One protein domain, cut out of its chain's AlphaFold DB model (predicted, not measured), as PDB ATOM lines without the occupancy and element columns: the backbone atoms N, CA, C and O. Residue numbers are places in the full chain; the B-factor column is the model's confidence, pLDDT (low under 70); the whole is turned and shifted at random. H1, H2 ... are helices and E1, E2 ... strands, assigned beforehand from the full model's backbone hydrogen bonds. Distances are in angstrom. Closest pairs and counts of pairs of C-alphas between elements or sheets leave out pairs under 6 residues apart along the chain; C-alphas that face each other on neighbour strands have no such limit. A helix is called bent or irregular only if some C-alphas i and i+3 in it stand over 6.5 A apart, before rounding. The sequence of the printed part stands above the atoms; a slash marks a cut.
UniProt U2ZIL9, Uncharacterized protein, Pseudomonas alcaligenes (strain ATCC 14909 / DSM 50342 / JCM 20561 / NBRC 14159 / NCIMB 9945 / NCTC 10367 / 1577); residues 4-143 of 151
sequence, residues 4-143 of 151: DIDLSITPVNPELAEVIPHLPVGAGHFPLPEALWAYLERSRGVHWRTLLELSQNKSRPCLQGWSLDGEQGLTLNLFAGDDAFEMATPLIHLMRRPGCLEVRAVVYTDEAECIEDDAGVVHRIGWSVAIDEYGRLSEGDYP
ATOM      1  N   ASP A   4     -15.413  51.094  23.224       80.81
ATOM      2  CA  ASP A   4     -15.393  49.884  22.412       80.81
ATOM      3  C   ASP A   4     -14.058  49.779  21.669       80.81
ATOM      4  O   ASP A   4     -13.334  50.764  21.497       80.81
ATOM      5  N   ILE A   5     -13.729  48.561  21.238       82.38
ATOM      6  CA  ILE A   5     -12.562  48.288  20.402       82.38
ATOM      7  C   ILE A   5     -13.028  47.664  19.093       82.38
ATOM      8  O   ILE A   5     -13.534  46.540  19.103       82.38
ATOM      9  N   ASP A   6     -12.763  48.340  17.979       84.75
ATOM     10  CA  ASP A   6     -12.852  47.754  16.646       84.75
ATOM     11  C   ASP A   6     -11.493  47.160  16.264       84.75
ATOM     12  O   ASP A   6     -10.499  47.861  16.081       84.75
ATOM     13  N   LEU A   7     -11.436  45.836  16.171       83.06
ATOM     14  CA  LEU A   7     -10.236  45.069  15.873       83.06
ATOM     15  C   LEU A   7     -10.312  44.504  14.454       83.06
ATOM     16  O   LEU A   7     -11.040  43.545  14.212       83.06
ATOM     17  N   SER A   8      -9.503  45.038  13.549       83.94
ATOM     18  CA  SER A   8      -9.367  44.565  12.171       83.94
ATOM     19  C   SER A   8      -8.162  43.638  12.032       83.94
ATOM     20  O   SER A   8      -7.042  43.996  12.409       83.94
ATOM     21  N   ILE A   9      -8.380  42.438  11.488       81.94
ATOM     22  CA  ILE A   9      -7.335  41.434  11.250       81.94
ATOM     23  C   ILE A   9      -7.392  40.882   9.827       81.94
ATOM     24  O   ILE A   9      -8.470  40.671   9.278       81.94
ATOM     25  N   THR A  10      -6.224  40.547   9.275       81.81
ATOM     26  CA  THR A  10      -6.115  39.766   8.029       81.81
ATOM     27  C   THR A  10      -5.523  38.386   8.332       81.81
ATOM     28  O   THR A  10      -4.308  38.283   8.535       81.81
ATOM     29  N   PRO A  11      -6.336  37.319   8.406       76.94
ATOM     30  CA  PRO A  11      -5.884  35.992   8.799       76.94
ATOM     31  C   PRO A  11      -5.180  35.284   7.639       76.94
ATOM     32  O   PRO A  11      -5.758  35.113   6.573       76.94
ATOM     33  N   VAL A  12      -3.962  34.780   7.865       80.12
ATOM     34  CA  VAL A  12      -3.299  33.826   6.946       80.12
ATOM     35  C   VAL A  12      -3.196  32.419   7.520       80.12
ATOM     36  O   VAL A  12      -2.709  31.500   6.863       80.12
ATOM     37  N   ASN A  13      -3.664  32.227   8.751       80.06
ATOM     38  CA  ASN A  13      -3.723  30.918   9.372       80.06
ATOM     39  C   ASN A  13      -4.975  30.149   8.929       80.06
ATOM     40  O   ASN A  13      -6.082  30.643   9.154       80.06
ATOM     41  N   PRO A  14      -4.818  28.934   8.373       77.88
ATOM     42  CA  PRO A  14      -5.944  28.115   7.936       77.88
ATOM     43  C   PRO A  14      -6.956  27.798   9.046       77.88
ATOM     44  O   PRO A  14      -8.152  27.865   8.799       77.88
ATOM     45  N   GLU A  15      -6.507  27.531  10.279       76.06
ATOM     46  CA  GLU A  15      -7.405  27.248  11.411       76.06
ATOM     47  C   GLU A  15      -8.281  28.463  11.746       76.06
ATOM     48  O   GLU A  15      -9.449  28.317  12.090       76.06
ATOM     49  N   LEU A  16      -7.734  29.678  11.628       73.75
ATOM     50  CA  LEU A  16      -8.490  30.907  11.860       73.75
ATOM     51  C   LEU A  16      -9.445  31.195  10.692       73.75
ATOM     52  O   LEU A  16     -10.601  31.546  10.920       73.75
ATOM     53  N   ALA A  17      -8.991  30.973   9.457       74.81
ATOM     54  CA  ALA A  17      -9.809  31.096   8.253       74.81
ATOM     55  C   ALA A  17     -11.013  30.135   8.248       74.81
ATOM     56  O   ALA A  17     -12.066  30.487   7.727       74.81
ATOM     57  N   GLU A  18     -10.893  28.957   8.865       76.00
ATOM     58  CA  GLU A  18     -11.997  28.002   9.028       76.00
ATOM     59  C   GLU A  18     -13.043  28.453  10.059       76.00
ATOM     60  O   GLU A  18     -14.218  28.121   9.929       76.00
ATOM     61  N   VAL A  19     -12.653  29.227  11.077       74.19
ATOM     62  CA  VAL A  19     -13.576  29.709  12.122       74.19
ATOM     63  C   VAL A  19     -14.389  30.915  11.650       74.19
ATOM     64  O   VAL A  19     -15.552  31.058  12.026       74.19
ATOM     65  N   ILE A  20     -13.796  31.772  10.818       73.19
ATOM     66  CA  ILE A  20     -14.370  33.055  10.386       73.19
ATOM     67  C   ILE A  20     -15.770  32.940   9.756       73.19
ATOM     68  O   ILE A  20     -16.657  33.681  10.180       73.19
ATOM     69  N   PRO A  21     -16.042  32.000   8.828       70.69
ATOM     70  CA  PRO A  21     -17.375  31.826   8.246       70.69
ATOM     71  C   PRO A  21     -18.464  31.432   9.257       70.69
ATOM     72  O   PRO A  21     -19.648  31.474   8.928       70.69
ATOM     73  N   HIS A  22     -18.076  31.003  10.460       70.62
ATOM     74  CA  HIS A  22     -18.973  30.511  11.506       70.62
ATOM     75  C   HIS A  22     -19.168  31.496  12.658       70.62
ATOM     76  O   HIS A  22     -19.874  31.179  13.620       70.62
ATOM     77  N   LEU A  23     -18.554  32.678  12.591       70.62
ATOM     78  CA  LEU A  23     -18.826  33.738  13.551       70.62
ATOM     79  C   LEU A  23     -20.310  34.193  13.397       70.62
ATOM     80  O   LEU A  23     -20.936  33.943  12.364       70.62
ATOM     81  N   PRO A  24     -20.953  34.768  14.428       63.28
ATOM     82  CA  PRO A  24     -22.396  35.083  14.409       63.28
ATOM     83  C   PRO A  24     -22.731  36.457  13.793       63.28
ATOM     84  O   PRO A  24     -22.601  37.450  14.496       63.28
ATOM     85  N   VAL A  25     -23.067  36.583  12.501       62.22
ATOM     86  CA  VAL A  25     -23.158  37.911  11.825       62.22
ATOM     87  C   VAL A  25     -24.229  38.805  12.469       62.22
ATOM     88  O   VAL A  25     -25.394  38.408  12.538       62.22
ATOM     89  N   GLY A  26     -23.867  40.033  12.855       58.22
ATOM     90  CA  GLY A  26     -24.816  41.077  13.267       58.22
ATOM     91  C   GLY A  26     -24.469  41.779  14.582       58.22
ATOM     92  O   GLY A  26     -23.478  41.462  15.233       58.22
ATOM     93  N   ALA A  27     -25.307  42.747  14.960       57.72
ATOM     94  CA  ALA A  27     -25.196  43.473  16.224       57.72
ATOM     95  C   ALA A  27     -25.792  42.655  17.382       57.72
ATOM     96  O   ALA A  27     -26.897  42.118  17.270       57.72
ATOM     97  N   GLY A  28     -25.081  42.577  18.504       61.62
ATOM     98  CA  GLY A  28     -25.534  41.899  19.716       61.62
ATOM     99  C   GLY A  28     -24.382  41.469  20.617       61.62
ATOM    100  O   GLY A  28     -23.235  41.420  20.201       61.62
ATOM    101  N   HIS A  29     -24.686  41.126  21.869       66.06
ATOM    102  CA  HIS A  29     -23.678  40.609  22.795       66.06
ATOM    103  C   HIS A  29     -23.482  39.111  22.588       66.06
ATOM    104  O   HIS A  29     -24.287  38.296  23.046       66.06
ATOM    105  N   PHE A  30     -22.395  38.751  21.914       69.25
ATOM    106  CA  PHE A  30     -22.019  37.368  21.671       69.25
ATOM    107  C   PHE A  30     -20.785  37.001  22.498       69.25
ATOM    108  O   PHE A  30     -19.819  37.769  22.558       69.25
ATOM    109  N   PRO A  31     -20.762  35.820  23.139       67.00
ATOM    110  CA  PRO A  31     -19.513  35.306  23.674       67.00
ATOM    111  C   PRO A  31     -18.525  35.101  22.521       67.00
ATOM    112  O   PRO A  31     -18.926  34.692  21.426       67.00
ATOM    113  N   LEU A  32     -17.234  35.332  22.775       71.06
ATOM    114  CA  LEU A  32     -16.205  34.972  21.805       71.06
ATOM    115  C   LEU A  32     -16.352  33.479  21.444       71.06
ATOM    116  O   LEU A  32     -16.437  32.650  22.362       71.06
ATOM    117  N   PRO A  33     -16.386  33.108  20.152       71.38
ATOM    118  CA  PRO A  33     -16.597  31.720  19.759       71.38
ATOM    119  C   PRO A  33     -15.553  30.790  20.360       71.38
ATOM    120  O   PRO A  33     -14.368  31.116  20.394       71.38
ATOM    121  N   GLU A  34     -15.988  29.620  20.840       73.25
ATOM    122  CA  GLU A  34     -15.126  28.724  21.622       73.25
ATOM    123  C   GLU A  34     -13.867  28.301  20.869       73.25
ATOM    124  O   GLU A  34     -12.813  28.170  21.484       73.25
ATOM    125  N   ALA A  35     -13.955  28.139  19.548       71.94
ATOM    126  CA  ALA A  35     -12.806  27.823  18.709       71.94
ATOM    127  C   ALA A  35     -11.764  28.954  18.721       71.94
ATOM    128  O   ALA A  35     -10.588  28.694  18.968       71.94
ATOM    129  N   LEU A  36     -12.196  30.207  18.540       74.00
ATOM    130  CA  LEU A  36     -11.325  31.382  18.614       74.00
ATOM    131  C   LEU A  36     -10.778  31.571  20.037       74.00
ATOM    132  O   LEU A  36      -9.589  31.817  20.219       74.00
ATOM    133  N   TRP A  37     -11.613  31.376  21.058       75.44
ATOM    134  CA  TRP A  37     -11.196  31.452  22.457       75.44
ATOM    135  C   TRP A  37     -10.131  30.408  22.810       75.44
ATOM    136  O   TRP A  37      -9.069  30.755  23.323       75.44
ATOM    137  N   ALA A  38     -10.384  29.135  22.501       75.69
ATOM    138  CA  ALA A  38      -9.447  28.042  22.745       75.69
ATOM    139  C   ALA A  38      -8.139  28.244  21.973       75.69
ATOM    140  O   ALA A  38      -7.062  27.898  22.463       75.69
ATOM    141  N   TYR A  39      -8.224  28.820  20.774       73.88
ATOM    142  CA  TYR A  39      -7.061  29.179  19.983       73.88
ATOM    143  C   TYR A  39      -6.203  30.245  20.687       73.88
ATOM    144  O   TYR A  39      -5.003  30.039  20.879       73.88
ATOM    145  N   LEU A  40      -6.808  31.345  21.144       73.94
ATOM    146  CA  LEU A  40      -6.103  32.411  21.866       73.94
ATOM    147  C   LEU A  40      -5.534  31.924  23.208       73.94
ATOM    148  O   LEU A  40      -4.401  32.269  23.562       73.94
ATOM    149  N   GLU A  41      -6.258  31.054  23.915       75.69
ATOM    150  CA  GLU A  41      -5.844  30.482  25.200       75.69
ATOM    151  C   GLU A  41      -4.557  29.649  25.090       75.69
ATOM    152  O   GLU A  41      -3.710  29.685  25.992       75.69
ATOM    153  N   ARG A  42      -4.343  28.939  23.970       74.00
ATOM    154  CA  ARG A  42      -3.111  28.155  23.732       74.00
ATOM    155  C   ARG A  42      -1.846  29.008  23.793       74.00
ATOM    156  O   ARG A  42      -0.775  28.476  24.079       74.00
ATOM    157  N   SER A  43      -1.952  30.319  23.578       67.69
ATOM    158  CA  SER A  43      -0.807  31.227  23.620       67.69
ATOM    159  C   SER A  43      -0.186  31.375  25.019       67.69
ATOM    160  O   SER A  43       0.995  31.724  25.095       67.69
ATOM    161  N   ARG A  44      -0.962  31.132  26.099       65.25
ATOM    162  CA  ARG A  44      -0.598  31.186  27.541       65.25
ATOM    163  C   ARG A  44       0.421  32.276  27.935       65.25
ATOM    164  O   ARG A  44       1.233  32.099  28.844       65.25
ATOM    165  N   GLY A  45       0.404  33.406  27.230       73.75
ATOM    166  CA  GLY A  45       1.450  34.428  27.275       73.75
ATOM    167  C   GLY A  45       1.251  35.483  28.363       73.75
ATOM    168  O   GLY A  45       0.285  35.447  29.120       73.75
ATOM    169  N   VAL A  46       2.171  36.451  28.431       80.12
ATOM    170  CA  VAL A  46       1.990  37.655  29.263       80.12
ATOM    171  C   VAL A  46       0.769  38.452  28.797       80.12
ATOM    172  O   VAL A  46      -0.114  38.699  29.600       80.12
ATOM    173  N   HIS A  47       0.636  38.690  27.488       78.19
ATOM    174  CA  HIS A  47      -0.504  39.411  26.908       78.19
ATOM    175  C   HIS A  47      -1.851  38.725  27.168       78.19
ATOM    176  O   HIS A  47      -2.843  39.400  27.400       78.19
ATOM    177  N   TRP A  48      -1.877  37.386  27.199       76.69
ATOM    178  CA  TRP A  48      -3.078  36.615  27.549       76.69
ATOM    179  C   TRP A  48      -3.523  36.887  28.984       76.69
ATOM    180  O   TRP A  48      -4.694  37.144  29.238       76.69
ATOM    181  N   ARG A  49      -2.573  36.855  29.925       77.38
ATOM    182  CA  ARG A  49      -2.846  37.144  31.336       77.38
ATOM    183  C   ARG A  49      -3.286  38.589  31.532       77.38
ATOM    184  O   ARG A  49      -4.297  38.806  32.184       77.38
ATOM    185  N   THR A  50      -2.595  39.535  30.901       79.12
ATOM    186  CA  THR A  50      -2.958  40.956  30.933       79.12
ATOM    187  C   THR A  50      -4.376  41.188  30.406       79.12
ATOM    188  O   THR A  50      -5.159  41.853  31.067       79.12
ATOM    189  N   LEU A  51      -4.761  40.574  29.279       75.69
ATOM    190  CA  LEU A  51      -6.124  40.698  28.746       75.69
ATOM    191  C   LEU A  51      -7.188  40.168  29.727       75.69
ATOM    192  O   LEU A  51      -8.246  40.771  29.874       75.69
ATOM    193  N   LEU A  52      -6.916  39.049  30.407       75.12
ATOM    194  CA  LEU A  52      -7.832  38.483  31.407       75.12
ATOM    195  C   LEU A  52      -7.959  39.350  32.664       75.12
ATOM    196  O   LEU A  52      -9.027  39.378  33.272       75.12
ATOM    197  N   GLU A  53      -6.876  40.012  33.069       76.00
ATOM    198  CA  GLU A  53      -6.855  40.917  34.223       76.00
ATOM    199  C   GLU A  53      -7.643  42.204  33.952       76.00
ATOM    200  O   GLU A  53      -8.320  42.687  34.858       76.00
ATOM    201  N   LEU A  54      -7.589  42.706  32.713       72.38
ATOM    202  CA  LEU A  54      -8.249  43.940  32.275       72.38
ATOM    203  C   LEU A  54      -9.711  43.743  31.835       72.38
ATOM    204  O   LEU A  54     -10.510  44.662  31.912       72.38
ATOM    205  N   SER A  55     -10.103  42.549  31.381       67.31
ATOM    206  CA  SER A  55     -11.481  42.305  30.936       67.31
ATOM    207  C   SER A  55     -12.470  42.379  32.109       67.31
ATOM    208  O   SER A  55     -12.447  41.524  33.002       67.31
ATOM    209  N   GLN A  56     -13.416  43.332  32.069       59.09
ATOM    210  CA  GLN A  56     -14.501  43.460  33.064       59.09
ATOM    211  C   GLN A  56     -15.257  42.140  33.283       59.09
ATOM    212  O   GLN A  56     -15.659  41.798  34.401       59.09
ATOM    213  N   ASN A  57     -15.387  41.341  32.224       59.12
ATOM    214  CA  ASN A  57     -15.805  39.957  32.321       59.12
ATOM    215  C   ASN A  57     -14.553  39.076  32.472       59.12
ATOM    216  O   ASN A  57     -13.988  38.610  31.480       59.12
ATOM    217  N   LYS A  58     -14.130  38.848  33.728       51.81
ATOM    218  CA  LYS A  58     -12.918  38.108  34.177       51.81
ATOM    219  C   LYS A  58     -12.789  36.659  33.672       51.81
ATOM    220  O   LYS A  58     -11.942  35.901  34.140       51.81
ATOM    221  N   SER A  59     -13.678  36.240  32.777       54.03
ATOM    222  CA  SER A  59     -13.681  34.927  32.151       54.03
ATOM    223  C   SER A  59     -13.484  34.996  30.634       54.03
ATOM    224  O   SER A  59     -12.728  34.165  30.136       54.03
ATOM    225  N   ARG A  60     -14.114  35.950  29.912       63.25
ATOM    226  CA  ARG A  60     -14.036  36.134  28.441       63.25
ATOM    227  C   ARG A  60     -14.495  37.548  28.010       63.25
ATOM    228  O   ARG A  60     -15.564  37.953  28.465       63.25
ATOM    229  N   PRO A  61     -13.790  38.255  27.102       65.06
ATOM    230  CA  PRO A  61     -14.310  39.456  26.439       65.06
ATOM    231  C   PRO A  61     -15.605  39.166  25.661       65.06
ATOM    232  O   PRO A  61     -15.774  38.070  25.115       65.06
ATOM    233  N   CYS A  62     -16.508  40.146  25.600       66.94
ATOM    234  CA  CYS A  62     -17.765  40.055  24.854       66.94
ATOM    235  C   CYS A  62     -17.628  40.744  23.490       66.94
ATOM    236  O   CYS A  62     -17.143  41.872  23.416       66.94
ATOM    237  N   LEU A  63     -18.098  40.088  22.426       68.62
ATOM    238  CA  LEU A  63     -18.266  40.710  21.112       68.62
ATOM    239  C   LEU A  63     -19.593  41.477  21.087       68.62
ATOM    240  O   LEU A  63     -20.611  40.915  21.490       68.62
ATOM    241  N   GLN A  64     -19.597  42.714  20.593       68.50
ATOM    242  CA  GLN A  64     -20.814  43.453  20.224       68.50
ATOM    243  C   GLN A  64     -21.222  43.223  18.764       68.50
ATOM    244  O   GLN A  64     -22.367  43.467  18.376       68.50
ATOM    245  N   GLY A  65     -20.285  42.762  17.941       66.44
ATOM    246  CA  GLY A  65     -20.529  42.487  16.537       66.44
ATOM    247  C   GLY A  65     -19.252  42.123  15.799       66.44
ATOM    248  O   GLY A  65     -18.152  42.153  16.353       66.44
ATOM    249  N   TRP A  66     -19.414  41.747  14.539       71.94
ATOM    250  CA  TRP A  66     -18.312  41.577  13.601       71.94
ATOM    251  C   TRP A  66     -18.817  41.743  12.175       71.94
ATOM    252  O   TRP A  66     -20.006  41.562  11.884       71.94
ATOM    253  N   SER A  67     -17.887  42.051  11.287       68.56
ATOM    254  CA  SER A  67     -18.117  42.134   9.854       68.56
ATOM    255  C   SER A  67     -16.957  41.497   9.101       68.56
ATOM    256  O   SER A  67     -15.832  41.387   9.597       68.56
ATOM    257  N   LEU A  68     -17.272  41.037   7.892       66.25
ATOM    258  CA  LEU A  68     -16.277  40.684   6.895       66.25
ATOM    259  C   LEU A  68     -16.099  41.891   5.998       66.25
ATOM    260  O   LEU A  68     -17.070  42.328   5.378       66.25
ATOM    261  N   ASP A  69     -14.876  42.392   5.918       64.19
ATOM    262  CA  ASP A  69     -14.534  43.288   4.831       64.19
ATOM    263  C   ASP A  69     -14.286  42.438   3.579       64.19
ATOM    264  O   ASP A  69     -13.699  41.353   3.669       64.19
ATOM    265  N   GLY A  70     -14.812  42.892   2.439       57.75
ATOM    266  CA  GLY A  70     -15.245  42.092   1.280       57.75
ATOM    267  C   GLY A  70     -14.278  41.055   0.683       57.75
ATOM    268  O   GLY A  70     -14.711  40.269  -0.160       57.75
ATOM    269  N   GLU A  71     -13.013  40.994   1.113       53.88
ATOM    270  CA  GLU A  71     -11.987  40.083   0.591       53.88
ATOM    271  C   GLU A  71     -11.099  39.373   1.638       53.88
ATOM    272  O   GLU A  71     -10.017  38.937   1.262       53.88
ATOM    273  N   GLN A  72     -11.559  39.154   2.888       56.12
ATOM    274  CA  GLN A  72     -10.948  38.302   3.960       56.12
ATOM    275  C   GLN A  72     -10.483  39.053   5.226       56.12
ATOM    276  O   GLN A  72      -9.908  38.434   6.124       56.12
ATOM    277  N   GLY A  73     -10.761  40.353   5.348       65.06
ATOM    278  CA  GLY A  73     -10.572  41.089   6.601       65.06
ATOM    279  C   GLY A  73     -11.679  40.759   7.604       65.06
ATOM    280  O   GLY A  73     -12.854  40.733   7.240       65.06
ATOM    281  N   LEU A  74     -11.324  40.491   8.860       73.69
ATOM    282  CA  LEU A  74     -12.279  40.323   9.956       73.69
ATOM    283  C   LEU A  74     -12.207  41.546  10.868       73.69
ATOM    284  O   LEU A  74     -11.158  41.786  11.464       73.69
ATOM    285  N   THR A  75     -13.321  42.258  11.022       77.88
ATOM    286  CA  THR A  75     -13.470  43.313  12.031       77.88
ATOM    287  C   THR A  75     -14.283  42.773  13.198       77.88
ATOM    288  O   THR A  75     -15.389  42.275  12.999       77.88
ATOM    289  N   LEU A  76     -13.739  42.837  14.411       76.94
ATOM    290  CA  LEU A  76     -14.393  42.442  15.658       76.94
ATOM    291  C   LEU A  76     -14.664  43.688  16.491       76.94
ATOM    292  O   LEU A  76     -13.718  44.382  16.842       76.94
ATOM    293  N   ASN A  77     -15.916  43.921  16.863       76.62
ATOM    294  CA  ASN A  77     -16.264  44.969  17.812       76.62
ATOM    295  C   ASN A  77     -16.376  44.355  19.215       76.62
ATOM    296  O   ASN A  77     -17.157  43.420  19.436       76.62
ATOM    297  N   LEU A  78     -15.559  44.837  20.148       75.56
ATOM    298  CA  LEU A  78     -15.461  44.355  21.522       75.56
ATOM    299  C   LEU A  78     -15.943  45.428  22.495       75.56
ATOM    300  O   LEU A  78     -15.417  46.537  22.500       75.56
ATOM    301  N   PHE A  79     -16.847  45.050  23.402       73.69
ATOM    302  CA  PHE A  79     -17.172  45.895  24.551       73.69
ATOM    303  C   PHE A  79     -16.054  45.777  25.585       73.69
ATOM    304  O   PHE A  79     -15.856  44.698  26.160       73.69
ATOM    305  N   ALA A  80     -15.324  46.867  25.813       72.94
ATOM    306  CA  ALA A  80     -14.159  46.874  26.695       72.94
ATOM    307  C   ALA A  80     -14.308  47.811  27.907       72.94
ATOM    308  O   ALA A  80     -13.616  47.618  28.906       72.94
ATOM    309  N   GLY A  81     -15.260  48.750  27.879       76.25
ATOM    310  CA  GLY A  81     -15.523  49.652  29.003       76.25
ATOM    311  C   GLY A  81     -14.336  50.577  29.286       76.25
ATOM    312  O   GLY A  81     -13.568  50.897  28.383       76.25
ATOM    313  N   ASP A  82     -14.162  50.996  30.541       78.75
ATOM    314  CA  ASP A  82     -13.118  51.964  30.917       78.75
ATOM    315  C   ASP A  82     -11.678  51.465  30.630       78.75
ATOM    316  O   ASP A  82     -10.769  52.277  30.465       78.75
ATOM    317  N   ASP A  83     -11.467  50.147  30.506       80.75
ATOM    318  CA  ASP A  83     -10.148  49.517  30.333       80.75
ATOM    319  C   ASP A  83      -9.735  49.359  28.849       80.75
ATOM    320  O   ASP A  83      -8.692  48.779  28.535       80.75
ATOM    321  N   ALA A  84     -10.533  49.866  27.899       80.19
ATOM    322  CA  ALA A  84     -10.352  49.609  26.465       80.19
ATOM    323  C   ALA A  84      -8.975  50.012  25.912       80.19
ATOM    324  O   ALA A  84      -8.358  49.253  25.160       80.19
ATOM    325  N   PHE A  85      -8.460  51.171  26.324       83.44
ATOM    326  CA  PHE A  85      -7.141  51.658  25.909       83.44
ATOM    327  C   PHE A  85      -6.015  50.725  26.373       83.44
ATOM    328  O   PHE A  85      -5.084  50.432  25.626       83.44
ATOM    329  N   GLU A  86      -6.128  50.195  27.589       84.00
ATOM    330  CA  GLU A  86      -5.142  49.290  28.179       84.00
ATOM    331  C   GLU A  86      -5.245  47.877  27.581       84.00
ATOM    332  O   GLU A  86      -4.246  47.159  27.481       84.00
ATOM    333  N   MET A  87      -6.445  47.480  27.143       79.94
ATOM    334  CA  MET A  87      -6.726  46.185  26.517       79.94
ATOM    335  C   MET A  87      -6.277  46.090  25.054       79.94
ATOM    336  O   MET A  87      -5.971  44.987  24.590       79.94
ATOM    337  N   ALA A  88      -6.217  47.200  24.320       84.94
ATOM    338  CA  ALA A  88      -5.942  47.181  22.883       84.94
ATOM    339  C   ALA A  88      -4.563  46.582  22.549       84.94
ATOM    340  O   ALA A  88      -4.457  45.657  21.743       84.94
ATOM    341  N   THR A  89      -3.503  47.019  23.231       86.12
ATOM    342  CA  THR A  89      -2.132  46.527  23.009       86.12
ATOM    343  C   THR A  89      -1.951  45.021  23.288       86.12
ATOM    344  O   THR A  89      -1.410  44.300  22.441       86.12
ATOM    345  N   PRO A  90      -2.382  44.459  24.436       82.62
ATOM    346  CA  PRO A  90      -2.309  43.014  24.643       82.62
ATOM    347  C   PRO A  90      -3.186  42.244  23.647       82.62
ATOM    348  O   PRO A  90      -2.777  41.163  23.213       82.62
ATOM    349  N   LEU A  91      -4.332  42.793  23.236       81.94
ATOM    350  CA  LEU A  91      -5.199  42.186  22.229       81.94
ATOM    351  C   LEU A  91      -4.501  42.077  20.866       81.94
ATOM    352  O   LEU A  91      -4.472  40.987  20.294       81.94
ATOM    353  N   ILE A  92      -3.863  43.140  20.366       85.94
ATOM    354  CA  ILE A  92      -3.177  43.072  19.067       85.94
ATOM    355  C   ILE A  92      -2.010  42.074  19.079       85.94
ATOM    356  O   ILE A  92      -1.826  41.307  18.130       85.94
ATOM    357  N   HIS A  93      -1.270  41.980  20.187       84.56
ATOM    358  CA  HIS A  93      -0.200  40.995  20.338       84.56
ATOM    359  C   HIS A  93      -0.731  39.562  20.397       84.56
ATOM    360  O   HIS A  93      -0.092  38.639  19.880       84.56
ATOM    361  N   LEU A  94      -1.891  39.364  21.028       79.75
ATOM    362  CA  LEU A  94      -2.570  38.075  21.044       79.75
ATOM    363  C   LEU A  94      -3.050  37.673  19.660       79.75
ATOM    364  O   LEU A  94      -2.920  36.500  19.337       79.75
ATOM    365  N   MET A  95      -3.534  38.621  18.856       79.19
ATOM    366  CA  MET A  95      -4.079  38.383  17.516       79.19
ATOM    367  C   MET A  95      -3.015  38.301  16.414       79.19
ATOM    368  O   MET A  95      -3.228  37.634  15.404       79.19
ATOM    369  N   ARG A  96      -1.819  38.867  16.617       80.56
ATOM    370  CA  ARG A  96      -0.685  38.680  15.696       80.56
ATOM    371  C   ARG A  96      -0.175  37.236  15.699       80.56
ATOM    372  O   ARG A  96       0.120  36.674  14.644       80.56
ATOM    373  N   ARG A  97      -0.091  36.618  16.884       71.50
ATOM    374  CA  ARG A  97       0.362  35.224  17.074       71.50
ATOM    375  C   ARG A  97      -0.427  34.179  16.279       71.50
ATOM    376  O   ARG A  97       0.215  33.231  15.830       71.50
ATOM    377  N   PRO A  98      -1.748  34.333  16.066       66.06
ATOM    378  CA  PRO A  98      -2.500  33.481  15.181       66.06
ATOM    379  C   PRO A  98      -1.965  33.367  13.771       66.06
ATOM    380  O   PRO A  98      -2.371  32.442  13.092       66.06
ATOM    381  N   GLY A  99      -1.075  34.252  13.321       68.88
ATOM    382  CA  GLY A  99      -0.726  34.363  11.912       68.88
ATOM    383  C   GLY A  99      -1.698  35.291  11.198       68.88
ATOM    384  O   GLY A  99      -2.178  34.960  10.124       68.88
ATOM    385  N   CYS A 100      -2.018  36.433  11.804       78.38
ATOM    386  CA  CYS A 100      -2.641  37.550  11.094       78.38
ATOM    387  C   CYS A 100      -1.532  38.453  10.550       78.38
ATOM    388  O   CYS A 100      -0.603  38.737  11.303       78.38
ATOM    389  N   LEU A 101      -1.581  38.866   9.282       76.06
ATOM    390  CA  LEU A 101      -0.530  39.704   8.677       76.06
ATOM    391  C   LEU A 101      -0.524  41.116   9.257       76.06
ATOM    392  O   LEU A 101       0.521  41.596   9.683       76.06
ATOM    393  N   GLU A 102      -1.704  41.719   9.327       79.75
ATOM    394  CA  GLU A 102      -1.945  43.024   9.925       79.75
ATOM    395  C   GLU A 102      -3.024  42.875  10.994       79.75
ATOM    396  O   GLU A 102      -3.997  42.129  10.816       79.75
ATOM    397  N   VAL A 103      -2.807  43.553  12.118       86.25
ATOM    398  CA  VAL A 103      -3.761  43.640  13.217       86.25
ATOM    399  C   VAL A 103      -3.817  45.089  13.674       86.25
ATOM    400  O   VAL A 103      -2.795  45.644  14.076       86.25
ATOM    401  N   ARG A 104      -5.009  45.675  13.650       88.88
ATOM    402  CA  ARG A 104      -5.275  47.043  14.097       88.88
ATOM    403  C   ARG A 104      -6.425  47.034  15.082       88.88
ATOM    404  O   ARG A 104      -7.449  46.433  14.794       88.88
ATOM    405  N   ALA A 105      -6.255  47.699  16.212       89.31
ATOM    406  CA  ALA A 105      -7.323  48.004  17.145       89.31
ATOM    407  C   ALA A 105      -7.565  49.514  17.129       89.31
ATOM    408  O   ALA A 105      -6.616  50.284  17.261       89.31
ATOM    409  N   VAL A 106      -8.816  49.922  16.967       87.44
ATOM    410  CA  VAL A 106      -9.266  51.303  17.130       87.44
ATOM    411  C   VAL A 106     -10.124  51.357  18.380       87.44
ATOM    412  O   VAL A 106     -11.105  50.626  18.488       87.44
ATOM    413  N   VAL A 107      -9.737  52.202  19.326       87.44
ATOM    414  CA  VAL A 107     -10.472  52.456  20.563       87.44
ATOM    415  C   VAL A 107     -11.172  53.798  20.435       87.44
ATOM    416  O   VAL A 107     -10.526  54.811  20.172       87.44
ATOM    417  N   TYR A 108     -12.480  53.819  20.647       86.81
ATOM    418  CA  TYR A 108     -13.268  55.049  20.674       86.81
ATOM    419  C   TYR A 108     -14.244  55.021  21.847       86.81
ATOM    420  O   TYR A 108     -14.604  53.960  22.363       86.81
ATOM    421  N   THR A 109     -14.656  56.209  22.275       86.25
ATOM    422  CA  THR A 109     -15.651  56.390  23.334       86.25
ATOM    423  C   THR A 109     -17.064  56.381  22.746       86.25
ATOM    424  O   THR A 109     -17.266  56.592  21.548       86.25
ATOM    425  N   ASP A 110     -18.065  56.172  23.591       80.00
ATOM    426  CA  ASP A 110     -19.486  56.349  23.276       80.00
ATOM    427  C   ASP A 110     -19.841  57.781  22.835       80.00
ATOM    428  O   ASP A 110     -20.786  57.986  22.071       80.00
ATOM    429  N   GLU A 111     -19.054  58.762  23.276       84.25
ATOM    430  CA  GLU A 111     -19.153  60.179  22.910       84.25
ATOM    431  C   GLU A 111     -18.291  60.571  21.692       84.25
ATOM    432  O   GLU A 111     -18.199  61.756  21.368       84.25
ATOM    433  N   ALA A 112     -17.641  59.611  21.021       85.50
ATOM    434  CA  ALA A 112     -16.741  59.898  19.910       85.50
ATOM    435  C   ALA A 112     -17.452  60.615  18.752       85.50
ATOM    436  O   ALA A 112     -18.501  60.182  18.265       85.50
ATOM    437  N   GLU A 113     -16.842  61.703  18.281       88.44
ATOM    438  CA  GLU A 113     -17.282  62.404  17.078       88.44
ATOM    439  C   GLU A 113     -17.123  61.510  15.841       88.44
ATOM    440  O   GLU A 113     -16.241  60.653  15.774       88.44
ATOM    441  N   CYS A 114     -17.982  61.724  14.845       88.44
ATOM    442  CA  CYS A 114     -17.925  61.012  13.576       88.44
ATOM    443  C   CYS A 114     -17.439  61.943  12.469       88.44
ATOM    444  O   CYS A 114     -17.883  63.090  12.384       88.44
ATOM    445  N   ILE A 115     -16.608  61.418  11.577       87.31
ATOM    446  CA  ILE A 115     -16.163  62.105  10.367       87.31
ATOM    447  C   ILE A 115     -16.425  61.241   9.139       87.31
ATOM    448  O   ILE A 115     -16.412  60.017   9.222       87.31
ATOM    449  N   GLU A 116     -16.695  61.873   8.005       86.50
ATOM    450  CA  GLU A 116     -16.903  61.198   6.724       86.50
ATOM    451  C   GLU A 116     -15.616  61.299   5.899       86.50
ATOM    452  O   GLU A 116     -15.045  62.384   5.797       86.50
ATOM    453  N   ASP A 117     -15.136  60.177   5.361       81.12
ATOM    454  CA  ASP A 117     -13.980  60.163   4.464       81.12
ATOM    455  C   ASP A 117     -14.357  60.532   3.017       81.12
ATOM    456  O   ASP A 117     -15.529  60.671   2.663       81.12
ATOM    457  N   ASP A 118     -13.352  60.654   2.147       82.12
ATOM    458  CA  ASP A 118     -13.542  61.003   0.730       82.12
ATOM    459  C   ASP A 118     -14.402  59.990  -0.053       82.12
ATOM    460  O   ASP A 118     -14.912  60.302  -1.133       82.12
ATOM    461  N   ALA A 119     -14.558  58.766   0.462       81.62
ATOM    462  CA  ALA A 119     -15.401  57.727  -0.121       81.62
ATOM    463  C   ALA A 119     -16.850  57.770   0.406       81.62
ATOM    464  O   ALA A 119     -17.682  56.969  -0.033       81.62
ATOM    465  N   GLY A 120     -17.169  58.705   1.305       80.50
ATOM    466  CA  GLY A 120     -18.477  58.826   1.942       80.50
ATOM    467  C   GLY A 120     -18.688  57.838   3.094       80.50
ATOM    468  O   GLY A 120     -19.831  57.582   3.482       80.50
ATOM    469  N   VAL A 121     -17.619  57.223   3.609       80.00
ATOM    470  CA  VAL A 121     -17.685  56.286   4.735       80.00
ATOM    471  C   VAL A 121     -17.538  57.064   6.038       80.00
ATOM    472  O   VAL A 121     -16.617  57.857   6.207       80.00
ATOM    473  N   VAL A 122     -18.456  56.828   6.975       83.56
ATOM    474  CA  VAL A 122     -18.458  57.489   8.285       83.56
ATOM    475  C   VAL A 122     -17.626  56.686   9.285       83.56
ATOM    476  O   VAL A 122     -17.908  55.514   9.534       83.56
ATOM    477  N   HIS A 123     -16.652  57.348   9.905       82.50
ATOM    478  CA  HIS A 123     -15.724  56.806  10.897       82.50
ATOM    479  C   HIS A 123     -15.896  57.514  12.237       82.50
ATOM    480  O   HIS A 123     -16.072  58.728  12.273       82.50
ATOM    481  N   ARG A 124     -15.789  56.778  13.347       88.19
ATOM    482  CA  ARG A 124     -15.657  57.377  14.685       88.19
ATOM    483  C   ARG A 124     -14.211  57.776  14.931       88.19
ATOM    484  O   ARG A 124     -13.310  56.985  14.648       88.19
ATOM    485  N   ILE A 125     -14.004  58.967  15.483       89.81
ATOM    486  CA  ILE A 125     -12.682  59.413  15.909       89.81
ATOM    487  C   ILE A 125     -12.248  58.594  17.127       89.81
ATOM    488  O   ILE A 125     -13.019  58.391  18.066       89.81
ATOM    489  N   GLY A 126     -11.007  58.125  17.122       91.00
ATOM    490  CA  GLY A 126     -10.471  57.299  18.192       91.00
ATOM    491  C   GLY A 126      -8.953  57.259  18.213       91.00
ATOM    492  O   GLY A 126      -8.277  57.975  17.482       91.00
ATOM    493  N   TRP A 127      -8.419  56.387  19.059       92.81
ATOM    494  CA  TRP A 127      -7.001  56.057  19.106       92.81
ATOM    495  C   TRP A 127      -6.784  54.694  18.461       92.81
ATOM    496  O   TRP A 127      -7.444  53.716  18.815       92.81
ATOM    497  N   SER A 128      -5.857  54.620  17.515       92.00
ATOM    498  CA  SER A 128      -5.441  53.371  16.899       92.00
ATOM    499  C   SER A 128      -4.129  52.865  17.478       92.00
ATOM    500  O   SER A 128      -3.192  53.620  17.736       92.00
ATOM    501  N   VAL A 129      -4.053  51.543  17.603       92.69
ATOM    502  CA  VAL A 129      -2.811  50.803  17.775       92.69
ATOM    503  C   VAL A 129      -2.773  49.669  16.757       92.69
ATOM    504  O   VAL A 129      -3.736  48.913  16.603       92.69
ATOM    505  N   ALA A 130      -1.664  49.534  16.042       91.00
ATOM    506  CA  ALA A 130      -1.481  48.503  15.032       91.00
ATOM    507  C   ALA A 130      -0.152  47.767  15.202       91.00
ATOM    508  O   ALA A 130       0.823  48.303  15.731       91.00
ATOM    509  N   ILE A 131      -0.123  46.515  14.744       89.44
ATOM    510  CA  ILE A 131       1.090  45.711  14.619       89.44
ATOM    511  C   ILE A 131       1.187  45.133  13.209       89.44
ATOM    512  O   ILE A 131       0.279  44.442  12.737       89.44
ATOM    513  N   ASP A 132       2.306  45.418  12.547       87.38
ATOM    514  CA  ASP A 132       2.545  45.009  11.165       87.38
ATOM    515  C   ASP A 132       3.053  43.557  11.041       87.38
ATOM    516  O   ASP A 132       3.281  42.821  12.019       87.38
ATOM    517  N   GLU A 133       3.288  43.133   9.798       82.38
ATOM    518  CA  GLU A 133       3.815  41.804   9.488       82.38
ATOM    519  C   GLU A 133       5.244  41.575  10.028       82.38
ATOM    520  O   GLU A 133       5.675  40.434  10.205       82.38
ATOM    521  N   TYR A 134       5.975  42.630  10.379       85.25
ATOM    522  CA  TYR A 134       7.311  42.559  10.972       85.25
ATOM    523  C   TYR A 134       7.283  42.636  12.505       85.25
ATOM    524  O   TYR A 134       8.333  42.533  13.142       85.25
ATOM    525  N   GLY A 135       6.098  42.780  13.106       83.62
ATOM    526  CA  GLY A 135       5.918  42.920  14.548       83.62
ATOM    527  C   GLY A 135       6.228  44.321  15.077       83.62
ATOM    528  O   GLY A 135       6.469  44.470  16.275       83.62
ATOM    529  N   ARG A 136       6.265  45.336  14.208       89.38
ATOM    530  CA  ARG A 136       6.458  46.736  14.595       89.38
ATOM    531  C   ARG A 136       5.124  47.322  15.028       89.38
ATOM    532  O   ARG A 136       4.120  47.123  14.352       89.38
ATOM    533  N   LEU A 137       5.150  48.021  16.156       91.06
ATOM    534  CA  LEU A 137       3.994  48.717  16.708       91.06
ATOM    535  C   LEU A 137       3.926  50.147  16.168       91.06
ATOM    536  O   LEU A 137       4.957  50.820  16.085       91.06
ATOM    537  N   SER A 138       2.717  50.600  15.864       92.50
ATOM    538  CA  SER A 138       2.391  51.997  15.585       92.50
ATOM    539  C   SER A 138       1.148  52.403  16.371       92.50
ATOM    540  O   SER A 138       0.234  51.599  16.549       92.50
ATOM    541  N   GLU A 139       1.133  53.645  16.838       93.56
ATOM    542  CA  GLU A 139       0.039  54.252  17.596       93.56
ATOM    543  C   GLU A 139      -0.247  55.632  17.010       93.56
ATOM    544  O   GLU A 139       0.691  56.328  16.606       93.56
ATOM    545  N   GLY A 140      -1.513  56.036  16.971       90.50
ATOM    546  CA  GLY A 140      -1.901  57.336  16.428       90.50
ATOM    547  C   GLY A 140      -3.402  57.579  16.476       90.50
ATOM    548  O   GLY A 140      -4.166  56.720  16.916       90.50
ATOM    549  N   ASP A 141      -3.822  58.748  16.014       89.81
ATOM    550  CA  ASP A 141      -5.239  59.080  15.896       89.81
ATOM    551  C   ASP A 141      -5.893  58.264  14.772       89.81
ATOM    552  O   ASP A 141      -5.249  57.871  13.797       89.81
ATOM    553  N   TYR A 142      -7.182  57.979  14.926       86.25
ATOM    554  CA  TYR A 142      -8.006  57.329  13.919       86.25
ATOM    555  C   TYR A 142      -9.247  58.173  13.611       86.25
ATOM    556  O   TYR A 142      -9.864  58.678  14.547       86.25
ATOM    557  N   PRO A 143      -9.681  58.241  12.343       82.38
ATOM    558  CA  PRO A 143      -8.881  57.886  11.170       82.38
ATOM    559  C   PRO A 143      -7.656  58.811  11.053       82.38
ATOM    560  O   PRO A 143      -7.641  59.905  11.612       82.38
TER     561      PRO A 143
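Overview. This is residues 4 to 143 of the 151 residues of an uncharacterized protein of Pseudomonas alcaligenes (strain ATCC 14909 / DSM 50342 / JCM 20561 / NBRC 14159 / NCIMB 9945 / NCTC 10367 / 1577) (UniProt U2ZIL9). A twisted wall of six antiparallel strands, E2, E3, E1, E4, E7, E8 in that order across it, has its helices gathered on one side. The kinked H4 runs along E4, H3 packs on H4, and H1 and H2 form a small helical hairpin near one end of E1, while the small hairpin E5 and E6 lies past the other end of the sheet, beyond the last residues of E4. The printed part has 140 residues with four named helices and eight named strands, in the order E1 H1 H2 H3 E2 E3 H4 E4 E5 E6 E7 E8, and its class is mixed. It is compact, with a radius of gyration of the C-alphas of 14.3 A and spans of 40 by 33 by 32 A.

Along the chain. Begin at C-alpha 4, at (-15.393, 49.884, 22.412), where E1 starts; it takes residues 4 to 11 and covers 21.7 A. E4, residues 100 to 109, is the longest strand, 26.0 A. The rest of its sheet is E2, residues 62 to 69, 20.5 A, E3, residues 73 to 79, 19.7 A, E7, residues 126 to 131, 16.8 A, and E8, residues 137 to 142, 15.0 A. Find C-alpha 81 at (-15.523, 49.652, 29.003); from there H4 runs to residue 96, 22.8 A away, with a kink of 54 degrees near residue 88. H1 takes residues 14 to 22, 13.7 A, H2 residues 34 to 41 and H3 residues 46 to 54. Two helices are irregular: H4, where C-alphas 82 and 85 are 7.8 A apart, and, only just, H1, where C-alphas 18 and 21 are 6.6 A apart. The short strands are E5, residues 114 to 116, and E6, residues 122 to 124. E8 ends at C-alpha 142, at (-8.006, 57.329, 13.919).

Arrangement. Look first at the inner strands E1 and E4, antiparallel at 169 degrees, with N 6 and O 106 2.9 A apart, within hydrogen-bond range. E3 is E1's other neighbour, with N 7 and O 76 at 2.8 A, and E2, an edge strand, forms a hairpin with E3, with N 67 and O 75 at 3.0 A. E7 is beside E4, with N 105 and O 129 at 2.8 A, and forms a hairpin with the other edge strand, E8, with N 128 and O 140 at 2.8 A. H4 is on the sheet at a height of 7.9 A, over E4 and, only just, E7 with 3 C-alphas; it runs along the strands, at 2 degrees to E4 on the local plane. Its closest C-alphas to E4 are those of Ile 92 and Val 103, 5.9 A. E3, H4 and E4 make a split strand-helix-strand unit, two strands running the same way with E1 between them, and its crossover is right-handed. H3 touches H4, the C-alphas of His 47 and Pro 90 being 4.6 A apart, at a shallow tilt of 21 degrees, opposite ways. H1 is on the sheet at a height of 9.4 A. H1 and H2, a helical hairpin, only just touch, with 3 pairs of C-alphas within 8 A, the closest those of Val 19 and Ala 35, 6.9 A. H2 is close to H4 but not clearly touching, with the C-alphas of Leu 40 and Leu 94 6.7 A apart. In the hairpin of E5 and E6, N 115 and O 123 are 2.8 A apart; E6 runs on into E7 at 87 degrees. In H2 and H3 every O i to N i+4 pair is within hydrogen-bond range; in H1 3 of 5 are, and in H4 8 of 12.

Size, cuts and confidence. The two C-alphas farthest apart are those of Arg 44 and Asp 118, 42.1 A. The printed part has no cut. The link from H1 to H2, 11 residues, is long; within it residues 30 to 31 pair with residues 62 to 63 of E2. Mean pLDDT of the printed part is 77.2; residues 24 to 31, 43 to 44, 55 to 65, 67 to 73 and 98 to 99 are under 70.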